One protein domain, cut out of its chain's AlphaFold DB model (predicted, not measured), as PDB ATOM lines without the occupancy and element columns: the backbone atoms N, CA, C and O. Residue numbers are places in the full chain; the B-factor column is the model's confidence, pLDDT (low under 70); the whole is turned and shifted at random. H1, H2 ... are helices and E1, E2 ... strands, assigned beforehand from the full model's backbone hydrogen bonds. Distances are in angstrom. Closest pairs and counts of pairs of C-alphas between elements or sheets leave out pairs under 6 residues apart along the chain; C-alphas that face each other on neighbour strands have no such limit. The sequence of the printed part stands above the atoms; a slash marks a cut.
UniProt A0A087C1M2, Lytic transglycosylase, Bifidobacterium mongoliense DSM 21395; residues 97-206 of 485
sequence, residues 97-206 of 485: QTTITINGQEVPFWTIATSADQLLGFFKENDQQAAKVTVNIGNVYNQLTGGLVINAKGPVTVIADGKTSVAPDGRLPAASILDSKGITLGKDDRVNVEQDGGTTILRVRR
ATOM      1  N   GLN A  97      22.074  43.346 -40.645       67.44
ATOM      2  CA  GLN A  97      21.712  43.084 -39.262       67.44
ATOM      3  C   GLN A  97      20.961  41.754 -39.187       67.44
ATOM      4  O   GLN A  97      20.056  41.488 -39.978       67.44
ATOM      5  N   THR A  98      21.336  40.911 -38.237       68.75
ATOM      6  CA  THR A  98      20.643  39.663 -37.916       68.75
ATOM      7  C   THR A  98      20.612  39.497 -36.403       68.75
ATOM      8  O   THR A  98      21.335  40.184 -35.681       68.75
ATOM      9  N   THR A  99      19.740  38.632 -35.905       68.69
ATOM     10  CA  THR A  99      19.604  38.395 -34.468       68.69
ATOM     11  C   THR A  99      20.037  36.975 -34.183       68.69
ATOM     12  O   THR A  99      19.615  36.049 -34.871       68.69
ATOM     13  N   ILE A 100      20.864  36.780 -33.165       66.69
ATOM     14  CA  ILE A 100      21.201  35.449 -32.679       66.69
ATOM     15  C   ILE A 100      20.567  35.209 -31.331       66.69
ATOM     16  O   ILE A 100      20.560  36.081 -30.471       66.69
ATOM     17  N   THR A 101      20.024  34.010 -31.169       64.75
ATOM     18  CA  THR A 101      19.486  33.533 -29.908       64.75
ATOM     19  C   THR A 101      20.461  32.532 -29.306       64.75
ATOM     20  O   THR A 101      20.689  31.468 -29.888       64.75
ATOM     21  N   ILE A 102      21.010  32.862 -28.138       58.03
ATOM     22  CA  ILE A 102      21.845  31.965 -27.327       58.03
ATOM     23  C   ILE A 102      21.103  31.743 -26.010       58.03
ATOM     24  O   ILE A 102      20.747  32.703 -25.332       58.03
ATOM     25  N   ASN A 103      20.802  30.483 -25.675       59.59
ATOM     26  CA  ASN A 103      20.069  30.111 -24.451       59.59
ATOM     27  C   ASN A 103      18.738  30.878 -24.254       59.59
ATOM     28  O   ASN A 103      18.363  31.229 -23.138       59.59
ATOM     29  N   GLY A 104      18.023  31.158 -25.350       57.66
ATOM     30  CA  GLY A 104      16.738  31.869 -25.329       57.66
ATOM     31  C   GLY A 104      16.830  33.399 -25.304       57.66
ATOM     32  O   GLY A 104      15.794  34.052 -25.367       57.66
ATOM     33  N   GLN A 105      18.031  33.986 -25.265       55.44
ATOM     34  CA  GLN A 105      18.210  35.440 -25.305       55.44
ATOM     35  C   GLN A 105      18.574  35.928 -26.703       55.44
ATOM     36  O   GLN A 105      19.541  35.450 -27.291       55.44
ATOM     37  N   GLU A 106      17.802  36.882 -27.221       62.62
ATOM     38  CA  GLU A 106      18.003  37.487 -28.536       62.62
ATOM     39  C   GLU A 106      19.013  38.638 -28.490       62.62
ATOM     40  O   GLU A 106      18.893  39.564 -27.689       62.62
ATOM     41  N   VAL A 107      20.001  38.586 -29.379       57.22
ATOM     42  CA  VAL A 107      21.072  39.574 -29.492       57.22
ATOM     43  C   VAL A 107      21.178  40.031 -30.950       57.22
ATOM     44  O   VAL A 107      21.543  39.223 -31.812       57.22
ATOM     45  N   PRO A 108      20.859  41.298 -31.270       65.81
ATOM     46  CA  PRO A 108      21.061  41.835 -32.609       65.81
ATOM     47  C   PRO A 108      22.553  42.070 -32.857       65.81
ATOM     48  O   PRO A 108      23.256  42.569 -31.984       65.81
ATOM     49  N   PHE A 109      23.045  41.759 -34.052       63.97
ATOM     50  CA  PHE A 109      24.410  42.080 -34.467       63.97
ATOM     51  C   PHE A 109      24.488  42.290 -35.983       63.97
ATOM     52  O   PHE A 109      23.675  41.779 -36.755       63.97
ATOM     53  N   TRP A 110      25.480  43.064 -36.417       67.88
ATOM     54  CA  TRP A 110      25.802  43.249 -37.830       67.88
ATOM     55  C   TRP A 110      26.790  42.184 -38.280       67.88
ATOM     56  O   TRP A 110      27.723  41.876 -37.545       67.88
ATOM     57  N   THR A 111      26.611  41.628 -39.474       71.19
ATOM     58  CA  THR A 111      27.544  40.644 -40.029       71.19
ATOM     59  C   THR A 111      27.666  40.740 -41.541       71.19
ATOM     60  O   THR A 111      26.770  41.217 -42.233       71.19
ATOM     61  N   ILE A 112      28.793  40.244 -42.044       72.62
ATOM     62  CA  ILE A 112      29.107  40.064 -43.467       72.62
ATOM     63  C   ILE A 112      29.125  38.580 -43.865       72.62
ATOM     64  O   ILE A 112      29.620  38.229 -44.940       72.62
ATOM     65  N   ALA A 113      28.714  37.680 -42.969       68.56
ATOM     66  CA  ALA A 113      28.756  36.251 -43.236       68.56
ATOM     67  C   ALA A 113      27.883  35.901 -44.447       68.56
ATOM     68  O   ALA A 113      26.782  36.405 -44.615       68.56
ATOM     69  N   THR A 114      28.386  35.022 -45.305       69.81
ATOM     70  CA  THR A 114      27.646  34.537 -46.484       69.81
ATOM     71  C   THR A 114      26.914  33.238 -46.214       69.81
ATOM     72  O   THR A 114      26.198  32.754 -47.085       69.81
ATOM     73  N   SER A 115      27.084  32.650 -45.026       70.50
ATOM     74  CA  SER A 115      26.302  31.479 -44.653       70.50
ATOM     75  C   SER A 115      25.876  31.431 -43.195       70.50
ATOM     76  O   SER A 115      26.582  31.914 -42.308       70.50
ATOM     77  N   ALA A 116      24.713  30.821 -42.964       73.38
ATOM     78  CA  ALA A 116      24.208  30.549 -41.626       73.38
ATOM     79  C   ALA A 116      25.094  29.531 -40.890       73.38
ATOM     80  O   ALA A 116      25.342  29.715 -39.704       73.38
ATOM     81  N   ASP A 117      25.632  28.521 -41.584       72.62
ATOM     82  CA  ASP A 117      26.608  27.574 -41.021       72.62
ATOM     83  C   ASP A 117      27.892  28.278 -40.568       72.62
ATOM     84  O   ASP A 117      28.353  28.040 -39.459       72.62
ATOM     85  N   GLN A 118      28.416  29.226 -41.356       71.31
ATOM     86  CA  GLN A 118      29.567  30.036 -40.945       71.31
ATOM     87  C   GLN A 118      29.269  30.838 -39.671       71.31
ATOM     88  O   GLN A 118      30.102  30.874 -38.769       71.31
ATOM     89  N   LEU A 119      28.088  31.462 -39.578       71.62
ATOM     90  CA  LEU A 119      27.672  32.156 -38.358       71.62
ATOM     91  C   LEU A 119      27.597  31.181 -37.183       71.62
ATOM     92  O   LEU A 119      28.282  31.381 -36.189       71.62
ATOM     93  N   LEU A 120      26.827  30.102 -37.309       74.25
ATOM     94  CA  LEU A 120      26.658  29.096 -36.257       74.25
ATOM     95  C   LEU A 120      27.996  28.492 -35.812       74.25
ATOM     96  O   LEU A 120      28.212  28.324 -34.613       74.25
ATOM     97  N   GLY A 121      28.905  28.222 -36.750       68.62
ATOM     98  CA  GLY A 121      30.265  27.764 -36.482       68.62
ATOM     99  C   GLY A 121      31.051  28.752 -35.624       68.62
ATOM    100  O   GLY A 121      31.587  28.353 -34.591       68.62
ATOM    101  N   PHE A 122      31.037  30.044 -35.973       68.00
ATOM    102  CA  PHE A 122      31.689  31.080 -35.166       68.00
ATOM    103  C   PHE A 122      31.176  31.117 -33.722       68.00
ATOM    104  O   PHE A 122      31.969  31.193 -32.786       68.00
ATOM    105  N   PHE A 123      29.860  31.027 -33.514       67.56
ATOM    106  CA  PHE A 123      29.299  31.053 -32.160       67.56
ATOM    107  C   PHE A 123      29.580  29.771 -31.380       67.56
ATOM    108  O   PHE A 123      29.858  29.848 -30.189       67.56
ATOM    109  N   LYS A 124      29.587  28.606 -32.034       67.12
ATOM    110  CA  LYS A 124      29.974  27.338 -31.398       67.12
ATOM    111  C   LYS A 124      31.432  27.316 -30.963       67.12
ATOM    112  O   LYS A 124      31.745  26.794 -29.899       67.12
ATOM    113  N   GLU A 125      32.329  27.873 -31.774       65.38
ATOM    114  CA  GLU A 125      33.737  28.006 -31.396       65.38
ATOM    115  C   GLU A 125      33.912  28.911 -30.169       65.38
ATOM    116  O   GLU A 125      34.766  28.630 -29.324       65.38
ATOM    117  N   ASN A 126      33.084  29.952 -30.048       61.00
ATOM    118  CA  ASN A 126      33.179  30.941 -28.977       61.00
ATOM    119  C   ASN A 126      32.435  30.541 -27.694       61.00
ATOM    120  O   ASN A 126      32.866  30.916 -26.605       61.00
ATOM    121  N   ASP A 127      31.367  29.756 -27.790       62.31
ATOM    122  CA  ASP A 127      30.581  29.314 -26.641       62.31
ATOM    123  C   ASP A 127      30.361  27.796 -26.675       62.31
ATOM    124  O   ASP A 127      29.352  27.283 -27.157       62.31
ATOM    125  N   GLN A 128      31.335  27.064 -26.125       54.56
ATOM    126  CA  GLN A 128      31.279  25.603 -25.968       54.56
ATOM    127  C   GLN A 128      30.179  25.152 -24.985       54.56
ATOM    128  O   GLN A 128      29.921  23.954 -24.874       54.56
ATOM    129  N   GLN A 129      29.558  26.083 -24.247       53.16
ATOM    130  CA  GLN A 129      28.495  25.808 -23.278       53.16
ATOM    131  C   GLN A 129      27.101  26.189 -23.798       53.16
ATOM    132  O   GLN A 129      26.104  25.834 -23.165       53.16
ATOM    133  N   ALA A 130      26.995  26.855 -24.953       53.78
ATOM    134  CA  ALA A 130      25.713  27.139 -25.582       53.78
ATOM    135  C   ALA A 130      25.072  25.839 -26.084       53.78
ATOM    136  O   ALA A 130      25.369  25.347 -27.173       53.78
ATOM    137  N   ALA A 131      24.134  25.305 -25.299       53.31
ATOM    138  CA  ALA A 131      23.368  24.115 -25.659       53.31
ATOM    139  C   ALA A 131      22.569  24.306 -26.965       53.31
ATOM    140  O   ALA A 131      22.259  23.328 -27.644       53.31
ATOM    141  N   LYS A 132      22.245  25.558 -27.330       64.94
ATOM    142  CA  LYS A 132      21.536  25.895 -28.568       64.94
ATOM    143  C   LYS A 132      21.856  27.313 -29.052       64.94
ATOM    144  O   LYS A 132      21.603  28.285 -28.340       64.94
ATOM    145  N   VAL A 133      22.331  27.418 -30.295       68.00
ATOM    146  CA  VAL A 133      22.510  28.685 -31.022       68.00
ATOM    147  C   VAL A 133      21.541  28.712 -32.201       68.00
ATOM    148  O   VAL A 133      21.482  27.769 -32.990       68.00
ATOM    149  N   THR A 134      20.765  29.787 -32.310       64.38
ATOM    150  CA  THR A 134      19.828  30.019 -33.419       64.38
ATOM    151  C   THR A 134      20.143  31.344 -34.087       64.38
ATOM    152  O   THR A 134      20.363  32.335 -33.400       64.38
ATOM    153  N   VAL A 135      20.133  31.382 -35.418       68.12
ATOM    154  CA  VAL A 135      20.244  32.617 -36.196       68.12
ATOM    155  C   VAL A 135      18.860  32.959 -36.744       68.12
ATOM    156  O   VAL A 135      18.305  32.217 -37.557       68.12
ATOM    157  N   ASN A 136      18.298  34.073 -36.283       67.44
ATOM    158  CA  ASN A 136      17.070  34.667 -36.799       67.44
ATOM    159  C   ASN A 136      17.406  35.549 -38.002       67.44
ATOM    160  O   ASN A 136      18.002  36.626 -37.883       67.44
ATOM    161  N   ILE A 137      16.972  35.106 -39.169       64.31
ATOM    162  CA  ILE A 137      17.092  35.831 -40.419       64.31
ATOM    163  C   ILE A 137      15.702  36.420 -40.687       64.31
ATOM    164  O   ILE A 137      14.766  35.712 -41.061       64.31
ATOM    165  N   GLY A 138      15.530  37.720 -40.426       61.34
ATOM    166  CA  GLY A 138      14.288  38.419 -40.785       61.34
ATOM    167  C   GLY A 138      13.993  38.278 -42.281       61.34
ATOM    168  O   GLY A 138      14.896  37.932 -43.047       61.34
ATOM    169  N   ASN A 139      12.755  38.541 -42.721       52.97
ATOM    170  CA  ASN A 139      12.429  38.450 -44.142       52.97
ATOM    171  C   ASN A 139      13.152  39.526 -44.953       52.97
ATOM    172  O   ASN A 139      12.636  40.602 -45.241       52.97
ATOM    173  N   VAL A 140      14.367  39.219 -45.364       49.00
ATOM    174  CA  VAL A 140      15.111  39.989 -46.348       49.00
ATOM    175  C   VAL A 140      14.983  39.267 -47.681       49.00
ATOM    176  O   VAL A 140      15.964  39.067 -48.390       49.00
ATOM    177  N   TYR A 141      13.750  38.883 -48.037       43.03
ATOM    178  CA  TYR A 141      13.405  38.183 -49.279       43.03
ATOM    179  C   TYR A 141      14.029  38.833 -50.524       43.03
ATOM    180  O   TYR A 141      14.309  38.151 -51.498       43.03
ATOM    181  N   ASN A 142      14.327  40.136 -50.477       43.16
ATOM    182  CA  ASN A 142      14.972  40.870 -51.568       43.16
ATOM    183  C   ASN A 142      16.467  41.200 -51.349       43.16
ATOM    184  O   ASN A 142      17.086  41.760 -52.246       43.16
ATOM    185  N   GLN A 143      17.070  40.876 -50.197       48.19
ATOM    186  CA  GLN A 143      18.506  41.101 -49.923       48.19
ATOM    187  C   GLN A 143      19.299  39.811 -49.647       48.19
ATOM    188  O   GLN A 143      20.499  39.789 -49.902       48.19
ATOM    189  N   LEU A 144      18.663  38.734 -49.168       41.41
ATOM    190  CA  LEU A 144      19.339  37.481 -48.793       41.41
ATOM    191  C   LEU A 144      19.017  36.280 -49.690       41.41
ATOM    192  O   LEU A 144      19.764  35.303 -49.663       41.41
ATOM    193  N   THR A 145      17.987  36.351 -50.538       41.56
ATOM    194  CA  THR A 145      17.702  35.310 -51.550       41.56
ATOM    195  C   THR A 145      18.802  35.200 -52.610       41.56
ATOM    196  O   THR A 145      18.926  34.163 -53.253       41.56
ATOM    197  N   GLY A 146      19.658  36.219 -52.741       42.28
ATOM    198  CA  GLY A 146      20.839  36.181 -53.605       42.28
ATOM    199  C   GLY A 146      22.149  35.742 -52.937       42.28
ATOM    200  O   GLY A 146      23.145  35.659 -53.650       42.28
ATOM    201  N   GLY A 147      22.214  35.498 -51.615       48.84
ATOM    202  CA  GLY A 147      23.536  35.372 -50.976       48.84
ATOM    203  C   GLY A 147      23.683  34.703 -49.608       48.84
ATOM    204  O   GLY A 147      24.811  34.322 -49.301       48.84
ATOM    205  N   LEU A 148      22.632  34.518 -48.792       58.09
ATOM    206  CA  LEU A 148      22.794  33.782 -47.527       58.09
ATOM    207  C   LEU A 148      22.546  32.291 -47.739       58.09
ATOM    208  O   LEU A 148      21.414  31.811 -47.823       58.09
ATOM    209  N   VAL A 149      23.643  31.553 -47.833       66.88
ATOM    210  CA  VAL A 149      23.645  30.105 -48.012       66.88
ATOM    211  C   VAL A 149      23.455  29.438 -46.647       66.88
ATOM    212  O   VAL A 149      23.970  29.930 -45.648       66.88
ATOM    213  N   ILE A 150      22.738  28.318 -46.536       72.94
ATOM    214  CA  ILE A 150      22.795  27.564 -45.269       72.94
ATOM    215  C   ILE A 150      24.201  26.974 -45.127       72.94
ATOM    216  O   ILE A 150      24.835  27.181 -44.104       72.94
ATOM    217  N   ASN A 151      24.717  26.379 -46.209       75.00
ATOM    218  CA  ASN A 151      26.055  25.796 -46.355       75.00
ATOM    219  C   ASN A 151      26.334  24.620 -45.406       75.00
ATOM    220  O   ASN A 151      27.479  24.340 -45.061       75.00
ATOM    221  N   ALA A 152      25.287  23.893 -45.015       79.94
ATOM    222  CA  ALA A 152      25.429  22.687 -44.212       79.94
ATOM    223  C   ALA A 152      25.995  21.534 -45.061       79.94
ATOM    224  O   ALA A 152      25.607  21.333 -46.214       79.94
ATOM    225  N   LYS A 153      26.901  20.734 -44.481       79.31
ATOM    226  CA  LYS A 153      27.549  19.590 -45.160       79.31
ATOM    227  C   LYS A 153      26.613  18.398 -45.430       79.31
ATOM    228  O   LYS A 153      27.032  17.466 -46.109       79.31
ATOM    229  N   GLY A 154      25.391  18.415 -44.901       83.75
ATOM    230  CA  GLY A 154      24.428  17.315 -44.967       83.75
ATOM    231  C   GLY A 154      22.987  17.804 -45.142       83.75
ATOM    232  O   GLY A 154      22.779  18.979 -45.463       83.75
ATOM    233  N   PRO A 155      21.994  16.920 -44.948       89.94
ATOM    234  CA  PRO A 155      20.597  17.283 -45.114       89.94
ATOM    235  C   PRO A 155      20.165  18.349 -44.102       89.94
ATOM    236  O   PRO A 155      20.639  18.386 -42.966       89.94
ATOM    237  N   VAL A 156      19.226  19.193 -44.520       91.19
ATOM    238  CA  VAL A 156      18.600  20.221 -43.686       91.19
ATOM    239  C   VAL A 156      17.160  19.820 -43.403       91.19
ATOM    240  O   VAL A 156      16.375  19.582 -44.323       91.19
ATOM    241  N   THR A 157      16.798  19.767 -42.127       93.94
ATOM    242  CA  THR A 157      15.411  19.570 -41.695       93.94
ATOM    243  C   THR A 157      14.655  20.881 -41.867       93.94
ATOM    244  O   THR A 157      15.022  21.884 -41.271       93.94
ATOM    245  N   VAL A 158      13.600  20.898 -42.671       93.25
ATOM    246  CA  VAL A 158      12.777  22.084 -42.926       93.25
ATOM    247  C   VAL A 158      11.478  21.969 -42.138       93.25
ATOM    248  O   VAL A 158      10.735  21.006 -42.328       93.25
ATOM    249  N   ILE A 159      11.197  22.945 -41.278       93.00
ATOM    250  CA  ILE A 159       9.974  23.014 -40.475       93.00
ATOM    251  C   ILE A 159       9.198  24.270 -40.864       93.00
ATOM    252  O   ILE A 159       9.679  25.381 -40.663       93.00
ATOM    253  N   ALA A 160       7.997  24.101 -41.405       92.00
ATOM    254  CA  ALA A 160       7.108  25.200 -41.772       92.00
ATOM    255  C   ALA A 160       5.653  24.751 -41.651       92.00
ATOM    256  O   ALA A 160       5.341  23.598 -41.947       92.00
ATOM    257  N   ASP A 161       4.761  25.647 -41.224       88.44
ATOM    258  CA  ASP A 161       3.313  25.389 -41.160       88.44
ATOM    259  C   ASP A 161       2.954  24.120 -40.357       88.44
ATOM    260  O   ASP A 161       2.081  23.337 -40.734       88.44
ATOM    261  N   GLY A 162       3.696  23.867 -39.272       86.31
ATOM    262  CA  GLY A 162       3.551  22.668 -38.437       86.31
ATOM    263  C   GLY A 162       4.004  21.355 -39.094       86.31
ATOM    264  O   GLY A 162       3.843  20.293 -38.496       86.31
ATOM    265  N   LYS A 163       4.575  21.398 -40.304       91.62
ATOM    266  CA  LYS A 163       5.066  20.231 -41.048       91.62
ATOM    267  C   LYS A 163       6.588  20.181 -41.048       91.62
ATOM    268  O   LYS A 163       7.255  21.204 -41.185       91.62
ATOM    269  N   THR A 164       7.121  18.964 -40.981       94.94
ATOM    270  CA  THR A 164       8.558  18.685 -41.076       94.94
ATOM    271  C   THR A 164       8.864  17.978 -42.393       94.94
ATOM    272  O   THR A 164       8.187  17.022 -42.766       94.94
ATOM    273  N   SER A 165       9.898  18.429 -43.098       94.38
ATOM    274  CA  SER A 165      10.426  17.796 -44.309       94.38
ATOM    275  C   SER A 165      11.959  17.837 -44.318       94.38
ATOM    276  O   SER A 165      12.565  18.465 -43.456       94.38
ATOM    277  N   VAL A 166      12.605  17.159 -45.270       94.19
ATOM    278  CA  VAL A 166      14.076  17.110 -45.366       94.19
ATOM    279  C   VAL A 166      14.536  17.575 -46.741       94.19
ATOM    280  O   VAL A 166      14.068  17.072 -47.764       94.19
ATOM    281  N   ALA A 167      15.461  18.530 -46.776       90.56
ATOM    282  CA  ALA A 167      16.178  18.948 -47.972       90.56
ATOM    283  C   ALA A 167      17.548  18.249 -48.015       90.56
ATOM    284  O   ALA A 167      18.331  18.420 -47.084       90.56
ATOM    285  N   PRO A 168      17.848  17.440 -49.047       87.56
ATOM    286  CA  PRO A 168      19.057  16.614 -49.070       87.56
ATOM    287  C   PRO A 168      20.347  17.424 -49.253       87.56
ATOM    288  O   PRO A 168      21.394  16.998 -48.772       87.56
ATOM    289  N   ASP A 169      20.275  18.581 -49.914       85.00
ATOM    290  CA  ASP A 169      21.424  19.453 -50.150       85.00
ATOM    291  C   ASP A 169      21.345  20.728 -49.299       85.00
ATOM    292  O   ASP A 169      20.661  21.694 -49.641       85.00
ATOM    293  N   GLY A 170      22.070  20.727 -48.180       81.31
ATOM    294  CA  GLY A 170      22.206  21.878 -47.290       81.31
ATOM    295  C   GLY A 170      23.122  22.990 -47.805       81.31
ATOM    296  O   GLY A 170      23.241  24.024 -47.143       81.31
ATOM    297  N   ARG A 171      23.767  22.816 -48.968       83.06
ATOM    298  CA  ARG A 171      24.606  23.848 -49.602       83.06
ATOM    299  C   ARG A 171      23.809  24.853 -50.413       83.06
ATOM    300  O   ARG A 171      24.368  25.849 -50.858       83.06
ATOM    301  N   LEU A 172      22.522  24.605 -50.608       81.69
ATOM    302  CA  LEU A 172      21.650  25.528 -51.309       81.69
ATOM    303  C   LEU A 172      21.289  26.736 -50.420       81.69
ATOM    304  O   LEU A 172      21.293  26.643 -49.184       81.69
ATOM    305  N   PRO A 173      20.964  27.890 -51.030       78.38
ATOM    306  CA  PRO A 173      20.343  29.000 -50.320       78.38
ATOM    307  C   PRO A 173      19.057  28.562 -49.617       78.38
ATOM    308  O   PRO A 173      18.307  27.733 -50.140       78.38
ATOM    309  N   ALA A 174      18.766  29.163 -48.460       80.44
ATOM    310  CA  ALA A 174      17.550  28.856 -47.703       80.44
ATOM    311  C   ALA A 174      16.286  29.016 -48.564       80.44
ATOM    312  O   ALA A 174      15.400  28.172 -48.517       80.44
ATOM    313  N   ALA A 175      16.246  30.043 -49.416       77.12
ATOM    314  CA  ALA A 175      15.151  30.277 -50.350       77.12
ATOM    315  C   ALA A 175      14.951  29.117 -51.334       77.12
ATOM    316  O   ALA A 175      13.853  28.589 -51.433       77.12
ATOM    317  N   SER A 176      16.023  28.640 -51.975       81.44
ATOM    318  CA  SER A 176      15.955  27.500 -52.898       81.44
ATOM    319  C   SER A 176      15.499  26.219 -52.199       81.44
ATOM    320  O   SER A 176      14.759  25.422 -52.775       81.44
ATOM    321  N   ILE A 177      15.911  26.028 -50.943       86.31
ATOM    322  CA  ILE A 177      15.439  24.916 -50.116       86.31
ATOM    323  C   ILE A 177      13.933  25.042 -49.866       86.31
ATOM    324  O   ILE A 177      13.213  24.070 -50.085       86.31
ATOM    325  N   LEU A 178      13.444  26.215 -49.462       87.94
ATOM    326  CA  LEU A 178      12.019  26.457 -49.213       87.94
ATOM    327  C   LEU A 178      11.174  26.311 -50.487       87.94
ATOM    328  O   LEU A 178      10.163  25.608 -50.463       87.94
ATOM    329  N   ASP A 179      11.636  26.854 -51.614       86.06
ATOM    330  CA  ASP A 179      10.985  26.727 -52.922       86.06
ATOM    331  C   ASP A 179      10.887  25.260 -53.355       86.06
ATOM    332  O   ASP A 179       9.827  24.804 -53.785       86.06
ATOM    333  N   SER A 180      11.952  24.470 -53.149       87.88
ATOM    334  CA  SER A 180      11.941  23.024 -53.436       87.88
ATOM    335  C   SER A 180      10.918  22.243 -52.601       87.88
ATOM    336  O   SER A 180      10.547  21.123 -52.956       87.88
ATOM    337  N   LYS A 181      10.465  22.818 -51.478       90.56
ATOM    338  CA  LYS A 181       9.421  22.273 -50.600       90.56
ATOM    339  C   LYS A 181       8.051  22.910 -50.822       90.56
ATOM    340  O   LYS A 181       7.113  22.549 -50.118       90.56
ATOM    341  N   GLY A 182       7.921  23.816 -51.793       87.62
ATOM    342  CA  GLY A 182       6.680  24.536 -52.070       87.62
ATOM    343  C   GLY A 182       6.298  25.532 -50.970       87.62
ATOM    344  O   GLY A 182       5.118  25.831 -50.804       87.62
ATOM    345  N   ILE A 183       7.272  26.015 -50.194       88.94
ATOM    346  CA  ILE A 183       7.050  26.970 -49.107       88.94
ATOM    347  C   ILE A 183       7.328  28.376 -49.635       88.94
ATOM    348  O   ILE A 183       8.476  28.797 -49.744       88.94
ATOM    349  N   THR A 184       6.269  29.126 -49.926       86.12
ATOM    350  CA  THR A 184       6.374  30.550 -50.267       86.12
ATOM    351  C   THR A 184       6.328  31.393 -48.997       86.12
ATOM    352  O   THR A 184       5.446  31.194 -48.159       86.12
ATOM    353  N   LEU A 185       7.263  32.332 -48.846       83.44
ATOM    354  CA  LEU A 185       7.323  33.245 -47.702       83.44
ATOM    355  C   LEU A 185       6.449  34.482 -47.939       83.44
ATOM    356  O   LEU A 185       6.521  35.117 -48.991       83.44
ATOM    357  N   GLY A 186       5.643  34.837 -46.944       79.62
ATOM    358  CA  GLY A 186       4.974  36.128 -46.848       79.62
ATOM    359  C   GLY A 186       5.956  37.237 -46.474       79.62
ATOM    360  O   GLY A 186       7.051  36.975 -45.986       79.62
ATOM    361  N   LYS A 187       5.563  38.499 -46.690       79.12
ATOM    362  CA  LYS A 187       6.444  39.670 -46.518       79.12
ATOM    363  C   LYS A 187       7.018  39.819 -45.101       79.12
ATOM    364  O   LYS A 187       8.134  40.309 -44.974       79.12
ATOM    365  N   ASP A 188       6.302  39.361 -44.079       80.81
ATOM    366  CA  ASP A 188       6.707  39.496 -42.674       80.81
ATOM    367  C   ASP A 188       7.206  38.171 -42.066       80.81
ATOM    368  O   ASP A 188       7.645  38.153 -40.915       80.81
ATOM    369  N   ASP A 189       7.162  37.065 -42.820       84.25
ATOM    370  CA  ASP A 189       7.508  35.733 -42.316       84.25
ATOM    371  C   ASP A 189       8.975  35.644 -41.907       84.25
ATOM    372  O   ASP A 189       9.875  36.097 -42.608       84.25
ATOM    373  N   ARG A 190       9.248  35.006 -40.773       83.50
ATOM    374  CA  ARG A 190      10.610  34.914 -40.237       83.50
ATOM    375  C   ARG A 190      11.223  33.568 -40.584       83.50
ATOM    376  O   ARG A 190      10.549  32.541 -40.508       83.50
ATOM    377  N   VAL A 191      12.512  33.568 -40.917       83.38
ATOM    378  CA  VAL A 191      13.273  32.349 -41.199       83.38
ATOM    379  C   VAL A 191      14.382  32.201 -40.169       83.38
ATOM    380  O   VAL A 191      15.167  33.109 -39.922       83.38
ATOM    381  N   ASN A 192      14.475  31.024 -39.576       81.62
ATOM    382  CA  ASN A 192      15.459  30.705 -38.562       81.62
ATOM    383  C   ASN A 192      16.314  29.536 -39.038       81.62
ATOM    384  O   ASN A 192      15.777  28.543 -39.527       81.62
ATOM    385  N   VAL A 193      17.626  29.619 -38.829       83.69
ATOM    386  CA  VAL A 193      18.520  28.465 -38.960       83.69
ATOM    387  C   VAL A 193      19.087  28.144 -37.585       83.69
ATOM    388  O   VAL A 193      19.710  28.989 -36.944       83.69
ATOM    389  N   GLU A 194      18.849  26.925 -37.118       82.56
ATOM    390  CA  GLU A 194      19.339  26.412 -35.838       82.56
ATOM    391  C   GLU A 194      20.120  25.112 -36.063       82.56
ATOM    392  O   GLU A 194      19.896  24.399 -37.045       82.56
ATOM    393  N   GLN A 195      21.049  24.804 -35.159       79.75
ATOM    394  CA  GLN A 195      21.742  23.519 -35.160       79.75
ATOM    395  C   GLN A 195      21.500  22.805 -33.833       79.75
ATOM    396  O   GLN A 195      21.851  23.330 -32.779       79.75
ATOM    397  N   ASP A 196      20.937  21.603 -33.903       80.88
ATOM    398  CA  ASP A 196      20.559  20.787 -32.750       80.88
ATOM    399  C   ASP A 196      21.143  19.378 -32.900       80.88
ATOM    400  O   ASP A 196      20.914  18.707 -33.908       80.88
ATOM    401  N   GLY A 197      21.984  18.952 -31.954       73.75
ATOM    402  CA  GLY A 197      22.621  17.627 -31.991       73.75
ATOM    403  C   GLY A 197      23.399  17.312 -33.281       73.75
ATOM    404  O   GLY A 197      23.496  16.155 -33.674       73.75
ATOM    405  N   GLY A 198      23.910  18.333 -33.984       76.81
ATOM    406  CA  GLY A 198      24.582  18.190 -35.287       76.81
ATOM    407  C   GLY A 198      23.651  18.244 -36.507       76.81
ATOM    408  O   GLY A 198      24.138  18.356 -37.629       76.81
ATOM    409  N   THR A 199      22.334  18.255 -36.296       84.81
ATOM    410  CA  THR A 199      21.319  18.433 -37.341       84.81
ATOM    411  C   THR A 199      21.069  19.916 -37.588       84.81
ATOM    412  O   THR A 199      20.828  20.669 -36.645       84.81
ATOM    413  N   THR A 200      21.092  20.341 -38.850       88.00
ATOM    414  CA  THR A 200      20.714  21.707 -39.237       88.00
ATOM    415  C   THR A 200      19.215  21.770 -39.501       88.00
ATOM    416  O   THR A 200      18.688  20.995 -40.301       88.00
ATOM    417  N   ILE A 201      18.531  22.703 -38.846       90.25
ATOM    418  CA  ILE A 201      17.090  22.909 -38.969       90.25
ATOM    419  C   ILE A 201      16.842  24.306 -39.547       90.25
ATOM    420  O   ILE A 201      17.318  25.307 -39.017       90.25
ATOM    421  N   LEU A 202      16.075  24.361 -40.633       89.50
ATOM    422  CA  LEU A 202      15.537  25.569 -41.242       89.50
ATOM    423  C   LEU A 202      14.064  25.696 -40.848       89.50
ATOM    424  O   LEU A 202      13.233  24.908 -41.295       89.50
ATOM    425  N   ARG A 203      13.729  26.679 -40.019       90.38
ATOM    426  CA  ARG A 203      12.368  26.897 -39.524       90.38
ATOM    427  C   ARG A 203      11.773  28.170 -40.109       90.38
ATOM    428  O   ARG A 203      12.398  29.222 -40.052       90.38
ATOM    429  N   VAL A 204      10.552  28.081 -40.617       90.00
ATOM    430  CA  VAL A 204       9.741  29.231 -41.026       90.00
ATOM    431  C   VAL A 204       8.699  29.496 -39.949       90.00
ATOM    432  O   VAL A 204       8.038  28.559 -39.502       90.00
ATOM    433  N   ARG A 205       8.558  30.760 -39.550       88.75
ATOM    434  CA  ARG A 205       7.514  31.232 -38.638       88.75
ATOM    435  C   ARG A 205       6.611  32.222 -39.360       88.75
ATOM    436  O   ARG A 205       7.106  33.219 -39.894       88.75
ATOM    437  N   ARG A 206       5.306  31.951 -39.380       90.31
ATOM    438  CA  ARG A 206       4.319  32.802 -40.062       90.31
ATOM    439  C   ARG A 206       3.994  34.009 -39.205       90.31
ATOM    440  O   ARG A 206       3.568  33.837 -38.064       90.31
TER     441      ARG A 206
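Overview. This is residues 97 to 206 of the 485 residues of the protein "Lytic transglycosylase" of Bifidobacterium mongoliense DSM 21395 (UniProt A0A087C1M2). One strongly twisted sheet of seven strands curls round helix H1, and the short helix H2 covers another part of the same face; the opposite face has no named helix over it. The printed part has 110 residues, in the order E1 E2 H1 E3 E4 E5 H2 E6 E7. The mixed sheet runs E2 E1 E3 E6 E7 E4 E5, and the class is mixed, helices and strands. It is compact, with a radius of gyration of the C-alphas of 12.8 A and spans of 36 by 26 by 24 A.

Along the chain. Find C-alpha 97 at (21.712, 43.084, -39.262), where E1 begins, residues 97 to 102. Then come E2, 105 to 111, 18.2 A; H1, 116 to 126, 15.5 A; E3, 133 to 137; E4, 156 to 160; E5, 163 to 167; H2, 174 to 180; and E6, 190 to 196, 18.8 A. E7, 199 to 205, 18.9 A, ends at C-alpha 205 at (7.514, 31.232, -38.638).

Arrangement. Look first at the hairpin E6 and E7, antiparallel, with N 192 and O 203 2.8 A apart. E7 and E4 are parallel at 20 degrees; N 157 and O 200 are 2.9 A apart. E3 and E6 are antiparallel, N 137 to O 191 being 2.8 A. H1 is on the sheet, its closest C-alphas to E3 being Leu 120 and Val 133, 6.7 A. H2, on the same face, has a height over the sheet of 9.2 A and runs across the strands, at 76 degrees to E4 on the local plane. H1 and H2 are apart. E2, H1, E3 and E5, H2, E6 form split strand-helix-strand units, in which a helix lies along the chain between two strands of the sheet that are not neighbours, with E1 between the strands of the first and E7 and E4 between those of the second, each with a right-handed crossover. In H1 and H2 every O i to N i+4 pair is within hydrogen-bond range.

Size, cuts and confidence. The C-alphas of Gln 129 and Gly 182, the two farthest apart, are 36.1 A apart. The printed part has no cut. The link from E3 to E4, residues 138 to 155, is long. Mean pLDDT of the printed part is 74.0, and 45 residues are under 70: 97 to 110, 113 to 114 and 121 to 149.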